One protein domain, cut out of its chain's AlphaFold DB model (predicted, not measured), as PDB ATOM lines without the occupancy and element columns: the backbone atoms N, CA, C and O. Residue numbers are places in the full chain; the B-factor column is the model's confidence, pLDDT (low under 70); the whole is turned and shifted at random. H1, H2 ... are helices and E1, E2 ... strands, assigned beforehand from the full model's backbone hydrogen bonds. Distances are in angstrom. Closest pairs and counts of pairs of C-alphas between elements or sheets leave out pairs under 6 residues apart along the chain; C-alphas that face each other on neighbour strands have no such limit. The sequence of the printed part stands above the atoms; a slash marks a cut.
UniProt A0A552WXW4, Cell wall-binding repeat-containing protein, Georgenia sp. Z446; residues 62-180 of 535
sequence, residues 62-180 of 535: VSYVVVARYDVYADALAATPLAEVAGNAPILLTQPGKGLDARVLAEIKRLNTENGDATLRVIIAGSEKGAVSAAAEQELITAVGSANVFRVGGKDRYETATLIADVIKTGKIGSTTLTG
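Overview. This is residues 62 to 180 of the 535 residues of the protein "Cell wall-binding repeat-containing protein" of Georgenia sp. Z446 (UniProt A0A552WXW4). A twisted sheet of four parallel strands makes the middle layer, with H2 and H3 side by side over one face and H1 over the other. H4 packs alongside H1 and only grazes the sheet. The printed part has 119 residues, with four named strands and four named helices taking turns along it: E1, H1, E2, H2, E3, H3, E4, H4. The sheet's order is E2, E1, E3, E4, all parallel, and the class is mixed, helices and strands. The whole is compact and rounded, with a radius of gyration of the C-alphas of 12.9 A and spans of 36 by 31 by 21 A.

Arrangement. E1, residues 64 to 69, is an inner strand of the sheet. H1, residues 79 to 85, is on the sheet over E1 at a height of 9.0 A, with the C-alphas of Val 66 and Ala 83 closest at 6.4 A. E2, residues 91 to 94, is an edge strand parallel to E1, with N 92 and O 66 within hydrogen-bond range at 2.8 A. H2, residues 102 to 114, is on the opposite face from H1, over E1 and only just over E2, where 3 of its C-alphas fall, at a height of 9.8 A. E3, residues 121 to 125, is parallel to E1, with N 67 and O 123 2.8 A apart. H3, residues 134 to 144, is over E3 at a height of 9.0 A and touches H2, closest at the C-alphas of Lys 109 and Ala 143, 6.8 A. E4, residues 149 to 152, is the other edge strand, parallel to E3, with N 124 and O 150 2.7 A apart. H4, residues 157 to 170, touches H1 with residues 164 to 168 alone, the same way at a shallow tilt of 3 degrees; the C-alphas of Leu 82 and Ile 168 are closest, 6.2 A apart. E1, H1, E2 and E3, H3, E4 are strand-helix-strand units, two parallel neighbour strands with a helix between, and E2, H2, E3 is a split one with E1 between its strands; each crossover is right-handed. In H1, H2, H3 and H4 every O i to N i+4 pair is within hydrogen-bond range.

Along the chain. E1 begins at C-alpha 64, (156.948, 204.791, 140.777), and is 16.8 A long. H2 is 18.3 A, H3 15.3 A and E3 13.0 A long. H4 is 19.8 A long and ends at C-alpha 170, (161.379, 191.671, 131.687). Residues 172 to 173 pair with 176 to 177, antiparallel.

Size, cuts and confidence. The C-alphas of Asp 117 and Tyr 158 are the two farthest apart, 37.1 A. The printed part has no cut, and no link is long. The mean pLDDT of the printed part is 89.6; residues 74, 129 and 130 are under 70.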
ATOM      1  N   VAL A  62     160.984 209.795 143.827       88.56
ATOM      2  CA  VAL A  62     160.261 208.537 143.645       88.56
ATOM      3  C   VAL A  62     159.979 208.307 142.159       88.56
ATOM      4  O   VAL A  62     159.429 209.154 141.462       88.56
ATOM      5  N   SER A  63     160.364 207.146 141.626       91.06
ATOM      6  CA  SER A  63     160.126 206.844 140.202       91.06
ATOM      7  C   SER A  63     158.723 206.297 139.950       91.06
ATOM      8  O   SER A  63     158.103 206.622 138.934       91.06
ATOM      9  N   TYR A  64     158.226 205.480 140.880       95.12
ATOM     10  CA  TYR A  64     156.948 204.791 140.777       95.12
ATOM     11  C   TYR A  64     156.194 204.805 142.100       95.12
ATOM     12  O   TYR A  64     156.800 204.790 143.165       95.12
ATOM     13  N   VAL A  65     154.870 204.734 142.010       95.88
ATOM     14  CA  VAL A  65     153.965 204.344 143.097       95.88
ATOM     15  C   VAL A  65     153.191 203.120 142.643       95.88
ATOM     16  O   VAL A  65     152.714 203.079 141.505       95.88
ATOM     17  N   VAL A  66     153.034 202.136 143.522       95.50
ATOM     18  CA  VAL A  66     152.136 201.007 143.272       95.50
ATOM     19  C   VAL A  66     150.809 201.280 143.968       95.50
ATOM     20  O   VAL A  66     150.785 201.587 145.155       95.50
ATOM     21  N   VAL A  67     149.698 201.173 143.245       94.19
ATOM     22  CA  VAL A  67     148.351 201.346 143.802       94.19
ATOM     23  C   VAL A  67     147.626 200.009 143.775       94.19
ATOM     24  O   VAL A  67     147.478 199.399 142.715       94.19
ATOM     25  N   ALA A  68     147.145 199.577 144.937       90.88
ATOM     26  CA  ALA A  68     146.363 198.357 145.103       90.88
ATOM     27  C   ALA A  68     145.091 198.630 145.916       90.88
ATOM     28  O   ALA A  68     144.962 199.654 146.592       90.88
ATOM     29  N   ARG A  69     144.128 197.706 145.869       86.94
ATOM     30  CA  ARG A  69     142.957 197.766 146.755       86.94
ATOM     31  C   ARG A  69     143.251 197.152 148.114       86.94
ATOM     32  O   ARG A  69     144.083 196.258 148.235       86.94
ATOM     33  N   TYR A  70     142.523 197.600 149.125       82.00
ATOM     34  CA  TYR A  70     142.822 197.243 150.509       82.00
ATOM     35  C   TYR A  70     141.947 196.149 151.118       82.00
ATOM     36  O   TYR A  70     142.145 195.780 152.272       82.00
ATOM     37  N   ASP A  71     140.879 195.733 150.443       72.69
ATOM     38  CA  ASP A  71     139.844 194.851 151.005       72.69
ATOM     39  C   ASP A  71     139.965 193.409 150.500       72.69
ATOM     40  O   ASP A  71     139.402 192.496 151.097       72.69
ATOM     41  N   VAL A  72     140.752 193.190 149.441       77.19
ATOM     42  CA  VAL A  72     141.127 191.861 148.954       77.19
ATOM     43  C   VAL A  72     142.623 191.847 148.646       77.19
ATOM     44  O   VAL A  72     143.114 192.670 147.881       77.19
ATOM     45  N   TYR A  73     143.341 190.879 149.212       73.75
ATOM     46  CA  TYR A  73     144.800 190.741 149.101       73.75
ATOM     47  C   TYR A  73     145.285 190.161 147.762       73.75
ATOM     48  O   TYR A  73     146.479 190.184 147.488       73.75
ATOM     49  N   ALA A  74     144.364 189.659 146.929       66.25
ATOM     50  CA  ALA A  74     144.606 188.989 145.648       66.25
ATOM     51  C   ALA A  74     145.739 189.610 144.813       66.25
ATOM     52  O   ALA A  74     146.635 188.895 144.375       66.25
ATOM     53  N   ASP A  75     145.706 190.930 144.636       71.06
ATOM     54  CA  ASP A  75     146.629 191.647 143.754       71.06
ATOM     55  C   ASP A  75     147.813 192.280 144.503       71.06
ATOM     56  O   ASP A  75     148.810 192.663 143.897       71.06
ATOM     57  N   ALA A  76     147.727 192.369 145.832       79.12
ATOM     58  CA  ALA A  76     148.705 193.053 146.672       79.12
ATOM     59  C   ALA A  76     149.835 192.131 147.165       79.12
ATOM     60  O   ALA A  76     150.953 192.594 147.377       79.12
ATOM     61  N   LEU A  77     149.582 190.823 147.305       81.38
ATOM     62  CA  LEU A  77     150.571 189.866 147.829       81.38
ATOM     63  C   LEU A  77     151.837 189.749 146.971       81.38
ATOM     64  O   LEU A  77     152.920 189.510 147.497       81.38
ATOM     65  N   ALA A  78     151.707 189.923 145.655       87.12
ATOM     66  CA  ALA A  78     152.833 189.886 144.725       87.12
ATOM     67  C   ALA A  78     153.405 191.279 144.412       87.12
ATOM     68  O   ALA A  78     154.375 191.387 143.664       87.12
ATOM     69  N   ALA A  79     152.839 192.348 144.982       91.31
ATOM     70  CA  ALA A  79     153.231 193.718 144.669       91.31
ATOM     71  C   ALA A  79     154.540 194.148 145.350       91.31
ATOM     72  O   ALA A  79     155.237 195.006 144.818       91.31
ATOM     73  N   THR A  80     154.913 193.555 146.490       93.38
ATOM     74  CA  THR A  80     156.126 193.946 147.233       93.38
ATOM     75  C   THR A  80     157.417 193.807 146.407       93.38
ATOM     76  O   THR A  80     158.163 194.783 146.330       93.38
ATOM     77  N   PRO A  81     157.692 192.687 145.707       95.00
ATOM     78  CA  PRO A  81     158.876 192.609 144.847       95.00
ATOM     79  C   PRO A  81     158.814 193.535 143.627       95.00
ATOM     80  O   PRO A  81     159.852 193.997 143.160       95.00
ATOM     81  N   LEU A  82     157.611 193.837 143.123       95.31
ATOM     82  CA  LEU A  82     157.428 194.810 142.045       95.31
ATOM     83  C   LEU A  82     157.792 196.222 142.508       95.31
ATOM     84  O   LEU A  82     158.493 196.936 141.796       95.31
ATOM     85  N   ALA A  83     157.338 196.602 143.703       94.69
ATOM     86  CA  ALA A  83     157.655 197.877 144.327       94.69
ATOM     87  C   ALA A  83     159.172 198.074 144.489       94.69
ATOM     88  O   ALA A  83     159.701 199.121 144.114       94.69
ATOM     89  N   GLU A  84     159.877 197.038 144.945       94.31
ATOM     90  CA  GLU A  84     161.341 197.021 145.055       94.31
ATOM     91  C   GLU A  84     162.023 197.271 143.701       94.31
ATOM     92  O   GLU A  84     162.793 198.222 143.545       94.31
ATOM     93  N   VAL A  85     161.716 196.468 142.672       94.94
ATOM     94  CA  VAL A  85     162.372 196.636 141.360       94.94
ATOM     95  C   VAL A  85     161.962 197.917 140.636       94.94
ATOM     96  O   VAL A  85     162.683 198.356 139.740       94.94
ATOM     97  N   ALA A  86     160.843 198.529 141.029       94.75
ATOM     98  CA  ALA A  86     160.401 199.844 140.579       94.75
ATOM     99  C   ALA A  86     161.073 201.008 141.341       94.75
ATOM    100  O   ALA A  86     160.638 202.155 141.227       94.75
ATOM    101  N   GLY A  87     162.155 200.732 142.076       92.00
ATOM    102  CA  GLY A  87     162.961 201.739 142.760       92.00
ATOM    103  C   GLY A  87     162.420 202.094 144.140       92.00
ATOM    104  O   GLY A  87     162.348 203.278 144.462       92.00
ATOM    105  N   ASN A  88     162.056 201.074 144.924       92.44
ATOM    106  CA  ASN A  88     161.500 201.181 146.281       92.44
ATOM    107  C   ASN A  88     160.153 201.921 146.338       92.44
ATOM    108  O   ASN A  88     159.865 202.643 147.291       92.44
ATOM    109  N   ALA A  89     159.323 201.730 145.309       94.38
ATOM    110  CA  ALA A  89     158.027 202.386 145.178       94.38
ATOM    111  C   ALA A  89     157.142 202.152 146.418       94.38
ATOM    112  O   ALA A  89     156.990 201.006 146.850       94.38
ATOM    113  N   PRO A  90     156.487 203.186 146.975       94.81
ATOM    114  CA  PRO A  90     155.534 202.962 148.047       94.81
ATOM    115  C   PRO A  90     154.296 202.248 147.486       94.81
ATOM    116  O   PRO A  90     153.869 202.501 146.353       94.81
ATOM    117  N   ILE A  91     153.706 201.358 148.289       95.06
ATOM    118  CA  ILE A  91     152.398 200.763 147.993       95.06
ATOM    119  C   ILE A  91     151.328 201.619 148.669       95.06
ATOM    120  O   ILE A  91     151.237 201.647 149.895       95.06
ATOM    121  N   LEU A  92     150.505 202.293 147.867       95.38
ATOM    122  CA  LEU A  92     149.323 203.011 148.327       95.38
ATOM    123  C   LEU A  92     148.067 202.156 148.159       95.38
ATOM    124  O   LEU A  92     147.920 201.379 147.213       95.38
ATOM    125  N   LEU A  93     147.144 202.330 149.098       92.25
ATOM    126  CA  LEU A  93     145.944 201.522 149.220       92.25
ATOM    127  C   LEU A  93     144.697 202.357 148.947       92.25
ATOM    128  O   LEU A  93     144.552 203.440 149.497       92.25
ATOM    129  N   THR A  94     143.773 201.842 148.137       90.25
ATOM    130  CA  THR A  94     142.488 202.501 147.850       90.25
ATOM    131  C   THR A  94     141.299 201.562 148.041       90.25
ATOM    132  O   THR A  94     141.422 200.336 148.018       90.25
ATOM    133  N   GLN A  95     140.121 202.148 148.226       85.75
ATOM    134  CA  GLN A  95     138.852 201.428 148.264       85.75
ATOM    135  C   GLN A  95     138.437 200.901 146.882       85.75
ATOM    136  O   GLN A  95     138.776 201.497 145.853       85.75
ATOM    137  N   PRO A  96     137.650 199.815 146.827       81.44
ATOM    138  CA  PRO A  96     137.141 199.298 145.568       81.44
ATOM    139  C   PRO A  96     135.911 200.061 145.064       81.44
ATOM    140  O   PRO A  96     135.072 200.519 145.838       81.44
ATOM    141  N   GLY A  97     135.760 200.130 143.740       74.25
ATOM    142  CA  GLY A  97     134.487 200.445 143.075       74.25
ATOM    143  C   GLY A  97     133.916 201.859 143.252       74.25
ATOM    144  O   GLY A  97     132.816 202.101 142.765       74.25
ATOM    145  N   LYS A  98     134.611 202.786 143.928       72.06
ATOM    146  CA  LYS A  98     134.089 204.129 144.255       72.06
ATOM    147  C   LYS A  98     134.980 205.307 143.812       72.06
ATOM    148  O   LYS A  98     134.742 206.421 144.260       72.06
ATOM    149  N   GLY A  99     135.965 205.081 142.935       81.94
ATOM    150  CA  GLY A  99     137.004 206.075 142.608       81.94
ATOM    151  C   GLY A  99     138.208 206.008 143.558       81.94
ATOM    152  O   GLY A  99     138.224 205.188 144.485       81.94
ATOM    153  N   LEU A 100     139.244 206.806 143.294       90.88
ATOM    154  CA  LEU A 100     140.450 206.872 144.118       90.88
ATOM    155  C   LEU A 100     140.127 207.617 145.418       90.88
ATOM    156  O   LEU A 100     139.448 208.642 145.409       90.88
ATOM    157  N   ASP A 101     140.599 207.113 146.558       93.56
ATOM    158  CA  ASP A 101     140.475 207.869 147.809       93.56
ATOM    159  C   ASP A 101     141.217 209.214 147.685       93.56
ATOM    160  O   ASP A 101     142.356 209.282 147.213       93.56
ATOM    161  N   ALA A 102     140.568 210.300 148.110       94.56
ATOM    162  CA  ALA A 102     141.116 211.648 147.988       94.56
ATOM    163  C   ALA A 102     142.464 211.809 148.715       94.56
ATOM    164  O   ALA A 102     143.309 212.587 148.266       94.56
ATOM    165  N   ARG A 103     142.700 211.056 149.799       96.56
ATOM    166  CA  ARG A 103     143.975 211.047 150.534       96.56
ATOM    167  C   ARG A 103     145.088 210.389 149.724       96.56
ATOM    168  O   ARG A 103     146.209 210.892 149.716       96.56
ATOM    169  N   VAL A 104     144.774 209.323 148.988       96.25
ATOM    170  CA  VAL A 104     145.717 208.671 148.063       96.25
ATOM    171  C   VAL A 104     146.071 209.620 146.924       96.25
ATOM    172  O   VAL A 104     147.246 209.788 146.608       96.25
ATOM    173  N   LEU A 105     145.074 210.299 146.346       95.19
ATOM    174  CA  LEU A 105     145.313 211.307 145.313       95.19
ATOM    175  C   LEU A 105     146.199 212.452 145.826       95.19
ATOM    176  O   LEU A 105     147.078 212.922 145.102       95.19
ATOM    177  N   ALA A 106     145.973 212.908 147.061       95.88
ATOM    178  CA  ALA A 106     146.789 213.943 147.687       95.88
ATOM    179  C   ALA A 106     148.244 213.488 147.877       95.88
ATOM    180  O   ALA A 106     149.155 214.249 147.556       95.88
ATOM    181  N   GLU A 107     148.470 212.251 148.321       95.75
ATOM    182  CA  GLU A 107     149.823 211.707 148.477       95.75
ATOM    183  C   GLU A 107     150.535 211.528 147.129       95.75
ATOM    184  O   GLU A 107     151.702 211.882 147.006       95.75
ATOM    185  N   ILE A 108     149.834 211.081 146.082       94.50
ATOM    186  CA  ILE A 108     150.400 211.003 144.724       94.50
ATOM    187  C   ILE A 108     150.799 212.390 144.217       94.50
ATOM    188  O   ILE A 108     151.869 212.545 143.630       94.50
ATOM    189  N   LYS A 109     149.972 213.413 144.459       91.75
ATOM    190  CA  LYS A 109     150.314 214.797 144.108       91.75
ATOM    191  C   LYS A 109     151.534 215.285 144.881       91.75
ATOM    192  O   LYS A 109     152.422 215.847 144.252       91.75
ATOM    193  N   ARG A 110     151.606 215.023 146.192       92.12
ATOM    194  CA  ARG A 110     152.779 215.353 147.017       92.12
ATOM    195  C   ARG A 110     154.038 214.704 146.446       92.12
ATOM    196  O   ARG A 110     154.988 215.406 146.142       92.12
ATOM    197  N   LEU A 111     154.012 213.391 146.223       91.75
ATOM    198  CA  LEU A 111     155.127 212.645 145.642       91.75
ATOM    199  C   LEU A 111     155.542 213.182 144.268       91.75
ATOM    200  O   LEU A 111     156.729 213.244 143.975       91.75
ATOM    201  N   ASN A 112     154.584 213.590 143.430       87.50
ATOM    202  CA  ASN A 112     154.878 214.176 142.124       87.50
ATOM    203  C   ASN A 112     155.519 215.566 142.251       87.50
ATOM    204  O   ASN A 112     156.441 215.877 141.507       87.50
ATOM    205  N   THR A 113     155.064 216.386 143.204       85.75
ATOM    206  CA  THR A 113     155.661 217.694 143.510       85.75
ATOM    207  C   THR A 113     157.087 217.551 144.047       85.75
ATOM    208  O   THR A 113     157.990 218.214 143.540       85.75
ATOM    209  N   GLU A 114     157.311 216.636 144.992       81.56
ATOM    210  CA  GLU A 114     158.637 216.341 145.561       81.56
ATOM    211  C   GLU A 114     159.621 215.766 144.532       81.56
ATOM    212  O   GLU A 114     160.838 215.853 144.697       81.56
ATOM    213  N   ASN A 115     159.109 215.197 143.437       76.38
ATOM    214  CA  ASN A 115     159.932 214.656 142.360       76.38
ATOM    215  C   ASN A 115     160.587 215.745 141.485       76.38
ATOM    216  O   ASN A 115     161.457 215.431 140.664       76.38
ATOM    217  N   GLY A 116     160.199 217.016 141.648       74.88
ATOM    218  CA  GLY A 116     160.694 218.133 140.842       74.88
ATOM    219  C   GLY A 116     160.442 217.909 139.347       74.88
ATOM    220  O   GLY A 116     159.314 217.671 138.929       74.88
ATOM    221  N   ASP A 117     161.506 217.942 138.537       71.38
ATOM    222  CA  ASP A 117     161.427 217.693 137.086       71.38
ATOM    223  C   ASP A 117     161.307 216.200 136.718       71.38
ATOM    224  O   ASP A 117     161.164 215.848 135.542       71.38
ATOM    225  N   ALA A 118     161.414 215.288 137.691       75.19
ATOM    226  CA  ALA A 118     161.294 213.860 137.431       75.19
ATOM    227  C   ALA A 118     159.822 213.440 137.324       75.19
ATOM    228  O   ALA A 118     158.962 213.831 138.105       75.19
ATOM    229  N   THR A 119     159.520 212.595 136.341       82.69
ATOM    230  CA  THR A 119     158.157 212.106 136.112       82.69
ATOM    231  C   THR A 119     157.794 211.006 137.106       82.69
ATOM    232  O   THR A 119     158.397 209.926 137.059       82.69
ATOM    233  N   LEU A 120     156.779 211.241 137.945       92.19
ATOM    234  CA  LEU A 120     156.152 210.182 138.734       92.19
ATOM    235  C   LEU A 120     155.334 209.260 137.825       92.19
ATOM    236  O   LEU A 120     154.546 209.722 136.999       92.19
ATOM    237  N   ARG A 121     155.496 207.950 137.997       95.56
ATOM    238  CA  ARG A 121     154.694 206.929 137.314       95.56
ATOM    239  C   ARG A 121     153.870 206.139 138.317       95.56
ATOM    240  O   ARG A 121     154.240 206.012 139.481       95.56
ATOM    241  N   VAL A 122     152.758 205.581 137.865       96.44
ATOM    242  CA  VAL A 122     151.857 204.784 138.697       96.44
ATOM    243  C   VAL A 122     151.675 203.411 138.075       96.44
ATOM    244  O   VAL A 122     151.345 203.301 136.895       96.44
ATOM    245  N   ILE A 123     151.865 202.364 138.876       95.56
ATOM    246  CA  ILE A 123     151.505 200.994 138.517       95.56
ATOM    247  C   ILE A 123     150.290 200.584 139.342       95.56
ATOM    248  O   ILE A 123     150.345 200.488 140.564       95.56
ATOM    249  N   ILE A 124     149.183 200.319 138.667       93.81
ATOM    250  CA  ILE A 124     147.979 199.757 139.256       93.81
ATOM    251  C   ILE A 124     148.135 198.235 139.290       93.81
ATOM    252  O   ILE A 124     148.206 197.595 138.238       93.81
ATOM    253  N   ALA A 125     148.174 197.666 140.493       90.25
ATOM    254  CA  ALA A 125     148.160 196.224 140.696       90.25
ATOM    255  C   ALA A 125     146.709 195.718 140.746       90.25
ATOM    256  O   ALA A 125     145.897 196.167 141.560       90.25
ATOM    257  N   GLY A 126     146.396 194.773 139.863       84.44
ATOM    258  CA  GLY A 126     145.083 194.159 139.717       84.44
ATOM    259  C   GLY A 126     144.257 194.697 138.547       84.44
ATOM    260  O   GLY A 126     144.520 195.754 137.958       84.44
ATOM    261  N   SER A 127     143.245 193.923 138.161       79.50
ATOM    262  CA  SER A 127     142.424 194.218 136.984       79.50
ATOM    263  C   SER A 127     141.421 195.351 137.226       79.50
ATOM    264  O   SER A 127     141.076 195.703 138.353       79.50
ATOM    265  N   GLU A 128     140.922 195.951 136.146       73.56
ATOM    266  CA  GLU A 128     139.893 196.997 136.225       73.56
ATOM    267  C   GLU A 128     138.610 196.477 136.903       73.56
ATOM    268  O   GLU A 128     137.977 197.163 137.711       73.56
ATOM    269  N   LYS A 129     138.259 195.214 136.621       65.88
ATOM    270  CA  LYS A 129     137.109 194.517 137.199       65.88
ATOM    271  C   LYS A 129     137.523 193.799 138.474       65.88
ATOM    272  O   LYS A 129     137.901 192.635 138.450       65.88
ATOM    273  N   GLY A 130     137.382 194.482 139.602       63.03
ATOM    274  CA  GLY A 130     137.599 193.857 140.903       63.03
ATOM    275  C   GLY A 130     138.957 194.138 141.532       63.03
ATOM    276  O   GLY A 130     139.215 193.557 142.583       63.03
ATOM    277  N   ALA A 131     139.740 195.090 141.009       72.94
ATOM    278  CA  ALA A 131     140.811 195.751 141.754       72.94
ATOM    279  C   ALA A 131     140.525 197.256 141.937       72.94
ATOM    280  O   ALA A 131     139.653 197.634 142.726       72.94
ATOM    281  N   VAL A 132     141.217 198.090 141.161       82.06
ATOM    282  CA  VAL A 132     141.095 199.554 141.100       82.06
ATOM    283  C   VAL A 132     140.206 199.939 139.916       82.06
ATOM    284  O   VAL A 132     140.505 199.574 138.780       82.06
ATOM    285  N   SER A 133     139.119 200.671 140.176       88.12
ATOM    286  CA  SER A 133     138.102 201.024 139.167       88.12
ATOM    287  C   SER A 133     138.633 201.927 138.044       88.12
ATOM    288  O   SER A 133     139.563 202.697 138.277       88.12
ATOM    289  N   ALA A 134     137.970 201.934 136.882       89.44
ATOM    290  CA  ALA A 134     138.266 202.865 135.785       89.44
ATOM    291  C   ALA A 134     138.217 204.345 136.200       89.44
ATOM    292  O   ALA A 134     139.030 205.142 135.747       89.44
ATOM    293  N   ALA A 135     137.295 204.718 137.097       90.50
ATOM    294  CA  ALA A 135     137.214 206.081 137.622       90.50
ATOM    295  C   ALA A 135     138.492 206.476 138.383       90.50
ATOM    296  O   ALA A 135     139.054 207.537 138.139       90.50
ATOM    297  N   ALA A 136     138.993 205.577 139.236       91.88
ATOM    298  CA  ALA A 136     140.249 205.779 139.953       91.88
ATOM    299  C   ALA A 136     141.448 205.857 138.992       91.88
ATOM    300  O   ALA A 136     142.320 206.703 139.158       91.88
ATOM    301  N   GLU A 137     141.485 205.013 137.957       93.50
ATOM    302  CA  GLU A 137     142.512 205.096 136.912       93.50
ATOM    303  C   GLU A 137     142.464 206.436 136.171       93.50
ATOM    304  O   GLU A 137     143.504 207.053 135.955       93.50
ATOM    305  N   GLN A 138     141.274 206.950 135.862       94.19
ATOM    306  CA  GLN A 138     141.127 208.253 135.218       94.19
ATOM    307  C   GLN A 138     141.606 209.411 136.112       94.19
ATOM    308  O   GLN A 138     142.197 210.375 135.617       94.19
ATOM    309  N   GLU A 139     141.396 209.323 137.425       94.75
ATOM    310  CA  GLU A 139     141.927 210.292 138.393       94.75
ATOM    311  C   GLU A 139     143.461 210.238 138.463       94.75
ATOM    312  O   GLU A 139     144.108 211.289 138.470       94.75
ATOM    313  N   LEU A 140     144.056 209.039 138.409       95.19
ATOM    314  CA  LEU A 140     145.510 208.855 138.305       95.19
ATOM    315  C   LEU A 140     146.058 209.440 136.996       95.19
ATOM    316  O   LEU A 140     147.026 210.199 137.018       95.19
ATOM    317  N   ILE A 141     145.406 209.159 135.863       95.62
ATOM    318  CA  ILE A 141     145.759 209.713 134.547       95.62
ATOM    319  C   ILE A 141     145.708 211.240 134.571       95.62
ATOM    320  O   ILE A 141     146.576 211.897 134.005       95.62
ATOM    321  N   THR A 142     144.716 211.816 135.245       94.56
ATOM    322  CA  THR A 142     144.603 213.272 135.390       94.56
ATOM    323  C   THR A 142     145.736 213.841 136.250       94.56
ATOM    324  O   THR A 142     146.189 214.955 135.999       94.56
ATOM    325  N   ALA A 143     146.215 213.090 137.248       92.50
ATOM    326  CA  ALA A 143     147.272 213.532 138.153       92.50
ATOM    327  C   ALA A 143     148.681 213.460 137.543       92.50
ATOM    328  O   ALA A 143     149.480 214.363 137.787       92.50
ATOM    329  N   VAL A 144     148.994 212.406 136.776       93.56
ATOM    330  CA  VAL A 144     150.365 212.152 136.278       93.56
ATOM    331  C   VAL A 144     150.480 212.009 134.755       93.56
ATOM    332  O   VAL A 144     151.585 211.903 134.230       93.56
ATOM    333  N   GLY A 145     149.369 212.038 134.017       94.19
ATOM    334  CA  GLY A 145     149.319 211.844 132.565       94.19
ATOM    335  C   GLY A 145     149.176 210.375 132.154       94.19
ATOM    336  O   GLY A 145     149.724 209.472 132.783       94.19
ATOM    337  N   SER A 146     148.461 210.118 131.054       94.81
ATOM    338  CA  SER A 146     148.136 208.753 130.599       94.81
ATOM    339  C   SER A 146     149.353 207.911 130.222       94.81
ATOM    340  O   SER A 146     149.339 206.702 130.415       94.81
ATOM    341  N   ALA A 147     150.431 208.538 129.743       93.69
ATOM    342  CA  ALA A 147     151.686 207.852 129.431       93.69
ATOM    343  C   ALA A 147     152.429 207.324 130.676       93.69
ATOM    344  O   ALA A 147     153.395 206.576 130.537       93.69
ATOM    345  N   ASN A 148     151.996 207.723 131.878       94.69
ATOM    346  CA  ASN A 148     152.649 207.415 133.148       94.69
ATOM    347  C   ASN A 148     151.806 206.515 134.058       94.69
ATOM    348  O   ASN A 148     152.226 206.240 135.181       94.69
ATOM    349  N   VAL A 149     150.641 206.053 133.595       96.19
ATOM    350  CA  VAL A 149     149.789 205.110 134.327       96.19
ATOM    351  C   VAL A 149     149.820 203.765 133.619       96.19
ATOM    352  O   VAL A 149     149.524 203.665 132.430       96.19
ATOM    353  N   PHE A 150     150.178 202.725 134.361       95.44
ATOM    354  CA  PHE A 150     150.266 201.357 133.870       95.44
ATOM    355  C   PHE A 150     149.416 200.446 134.740       95.44
ATOM    356  O   PHE A 150     149.339 200.641 135.949       95.44
ATOM    357  N   ARG A 151     148.823 199.413 134.149       93.94
ATOM    358  CA  ARG A 151     148.047 198.411 134.880       93.94
ATOM    359  C   ARG A 151     148.624 197.024 134.652       93.94
ATOM    360  O   ARG A 151     148.906 196.645 133.518       93.94
ATOM    361  N   VAL A 152     148.754 196.264 135.732       93.25
ATOM    362  CA  VAL A 152     149.160 194.858 135.720       93.25
ATOM    363  C   VAL A 152     148.162 194.055 136.548       93.25
ATOM    364  O   VAL A 152     148.127 194.157 137.769       93.25
ATOM    365  N   GLY A 153     147.309 193.272 135.890       89.44
ATOM    366  CA  GLY A 153     146.280 192.499 136.578       89.44
ATOM    367  C   GLY A 153     145.622 191.464 135.683       89.44
ATOM    368  O   GLY A 153     145.280 191.763 134.540       89.44
ATOM    369  N   GLY A 154     145.457 190.260 136.223       89.81
ATOM    370  CA  GLY A 154     144.818 189.135 135.554       89.81
ATOM    371  C   GLY A 154     143.354 188.967 135.953       89.81
ATOM    372  O   GLY A 154     142.756 189.807 136.634       89.81
ATOM    373  N   LYS A 155     142.765 187.849 135.538       87.69
ATOM    374  CA  LYS A 155     141.395 187.451 135.886       87.69
ATOM    375  C   LYS A 155     141.240 187.119 137.373       87.69
ATOM    376  O   LYS A 155     140.143 187.217 137.916       87.69
ATOM    377  N   ASP A 156     142.326 186.690 138.009       87.62
ATOM    378  CA  ASP A 156     142.403 186.344 139.420       87.62
ATOM    379  C   ASP A 156     143.828 186.565 139.957       87.62
ATOM    380  O   ASP A 156     144.751 186.922 139.224       87.62
ATOM    381  N   ARG A 157     144.005 186.332 141.261       89.88
ATOM    382  CA  ARG A 157     145.279 186.506 141.975       89.88
ATOM    383  C   ARG A 157     146.431 185.667 141.431       89.88
ATOM    384  O   ARG A 157     147.582 186.066 141.567       89.88
ATOM    385  N   TYR A 158     146.138 184.501 140.859       92.75
ATOM    386  CA  TYR A 158     147.158 183.586 140.361       92.75
ATOM    387  C   TYR A 158     147.732 184.124 139.054       92.75
ATOM    388  O   TYR A 158     148.951 184.208 138.917       92.75
ATOM    389  N   GLU A 159     146.862 184.585 138.154       93.50
ATOM    390  CA  GLU A 159     147.281 185.249 136.919       93.50
ATOM    391  C   GLU A 159     147.924 186.620 137.188       93.50
ATOM    392  O   GLU A 159     148.959 186.938 136.602       93.50
ATOM    393  N   THR A 160     147.380 187.427 138.110       93.19
ATOM    394  CA  THR A 160     148.016 188.699 138.504       93.19
ATOM    395  C   THR A 160     149.445 188.463 139.005       93.19
ATOM    396  O   THR A 160     150.356 189.176 138.587       93.19
ATOM    397  N   ALA A 161     149.673 187.449 139.849       94.81
ATOM    398  CA  ALA A 161     151.006 187.131 140.359       94.81
ATOM    399  C   ALA A 161     151.991 186.759 139.236       94.81
ATOM    400  O   ALA A 161     153.127 187.234 139.241       94.81
ATOM    401  N   THR A 162     151.564 185.975 138.238       95.69
ATOM    402  CA  THR A 162     152.423 185.636 137.090       95.69
ATOM    403  C   THR A 162     152.687 186.830 136.180       95.69
ATOM    404  O   THR A 162     153.812 186.997 135.721       95.69
ATOM    405  N   LEU A 163     151.700 187.707 135.972       95.50
ATOM    406  CA  LEU A 163     151.895 188.937 135.198       95.50
ATOM    407  C   LEU A 163     152.878 189.881 135.895       95.50
ATOM    408  O   LEU A 163     153.758 190.438 135.245       95.50
ATOM    409  N   ILE A 164     152.782 190.031 137.218       95.94
ATOM    410  CA  ILE A 164     153.764 190.796 137.997       95.94
ATOM    411  C   ILE A 164     155.154 190.148 137.902       95.94
ATOM    412  O   ILE A 164     156.148 190.857 137.723       95.94
ATOM    413  N   ALA A 165     155.236 188.817 137.969       96.62
ATOM    414  CA  ALA A 165     156.495 188.101 137.791       96.62
ATOM    415  C   ALA A 165     157.120 188.362 136.410       96.62
ATOM    416  O   ALA A 165     158.328 188.587 136.324       96.62
ATOM    417  N   ASP A 166     156.313 188.432 135.349       96.50
ATOM    418  CA  ASP A 166     156.776 188.795 134.007       96.50
ATOM    419  C   ASP A 166     157.262 190.250 133.927       96.50
ATOM    420  O   ASP A 166     158.287 190.517 133.287       96.50
ATOM    421  N   VAL A 167     156.601 191.188 134.619       96.94
ATOM    422  CA  VAL A 167     157.080 192.579 134.733       96.94
ATOM    423  C   VAL A 167     158.445 192.619 135.408       96.94
ATOM    424  O   VAL A 167     159.360 193.250 134.884       96.94
ATOM    425  N   ILE A 168     158.621 191.916 136.528       97.00
ATOM    426  CA  ILE A 168     159.904 191.846 137.242       97.00
ATOM    427  C   ILE A 168     160.972 191.194 136.360       97.00
ATOM    428  O   ILE A 168     162.100 191.682 136.281       97.00
ATOM    429  N   LYS A 169     160.618 190.125 135.643       97.06
ATOM    430  CA  LYS A 169     161.539 189.410 134.760       97.06
ATOM    431  C   LYS A 169     162.037 190.274 133.606       97.06
ATOM    432  O   LYS A 169     163.219 190.233 133.257       97.06
ATOM    433  N   THR A 170     161.132 191.020 132.983       96.88
ATOM    434  CA  THR A 170     161.379 191.671 131.687       96.88
ATOM    435  C   THR A 170     161.563 193.183 131.772       96.88
ATOM    436  O   THR A 170     162.107 193.775 130.838       96.88
ATOM    437  N   GLY A 171     161.114 193.815 132.857       96.75
ATOM    438  CA  GLY A 171     160.965 195.266 132.966       96.75
ATOM    439  C   GLY A 171     159.849 195.827 132.078       96.75
ATOM    440  O   GLY A 171     159.893 197.007 131.724       96.75
ATOM    441  N   LYS A 172     158.885 194.999 131.646       96.38
ATOM    442  CA  LYS A 172     157.852 195.382 130.670       96.38
ATOM    443  C   LYS A 172     156.445 195.053 131.143       96.38
ATOM    444  O   LYS A 172     156.222 194.004 131.733       96.38
ATOM    445  N   ILE A 173     155.490 195.908 130.780       94.00
ATOM    446  CA  ILE A 173     154.055 195.593 130.799       94.00
ATOM    447  C   ILE A 173     153.596 195.485 129.344       94.00
ATOM    448  O   ILE A 173     153.629 196.465 128.595       94.00
ATOM    449  N   GLY A 174     153.212 194.279 128.919       88.94
ATOM    450  CA  GLY A 174     152.965 193.989 127.506       88.94
ATOM    451  C   GLY A 174     154.203 194.295 126.654       88.94
ATOM    452  O   GLY A 174     155.300 193.811 126.931       88.94
ATOM    453  N   SER A 175     154.051 195.129 125.624       90.56
ATOM    454  CA  SER A 175     155.164 195.590 124.780       90.56
ATOM    455  C   SER A 175     155.912 196.811 125.333       90.56
ATOM    456  O   SER A 175     156.928 197.208 124.760       90.56
ATOM    457  N   THR A 176     155.422 197.426 126.410       94.62
ATOM    458  CA  THR A 176     155.936 198.698 126.927       94.62
ATOM    459  C   THR A 176     157.045 198.464 127.945       94.62
ATOM    460  O   THR A 176     156.810 197.872 128.995       94.62
ATOM    461  N   THR A 177     158.249 198.963 127.660       95.88
ATOM    462  CA  THR A 177     159.367 198.974 128.615       95.88
ATOM    463  C   THR A 177     159.165 200.066 129.658       95.88
ATOM    464  O   THR A 177     159.042 201.241 129.313       95.88
ATOM    465  N   LEU A 178     159.181 199.684 130.932       95.06
ATOM    466  CA  LEU A 178     159.068 200.607 132.052       95.06
ATOM    467  C   LEU A 178     160.435 201.229 132.356       95.06
ATOM    468  O   LEU A 178     161.382 200.550 132.753       95.06
ATOM    469  N   THR A 179     160.558 202.542 132.167       93.00
ATOM    470  CA  THR A 179     161.799 203.272 132.460       93.00
ATOM    471  C   THR A 179     162.151 203.160 133.940       93.00
ATOM    472  O   THR A 179     161.310 203.454 134.779       93.00
ATOM    473  N   GLY A 180     163.388 202.782 134.268       89.62
ATOM    474  CA  GLY A 180     163.876 202.728 135.652       89.62
ATOM    475  C   GLY A 180     163.504 201.463 136.433       89.62
ATOM    476  O   GLY A 180     164.024 201.279 137.527       89.62
TER     477      GLY A 180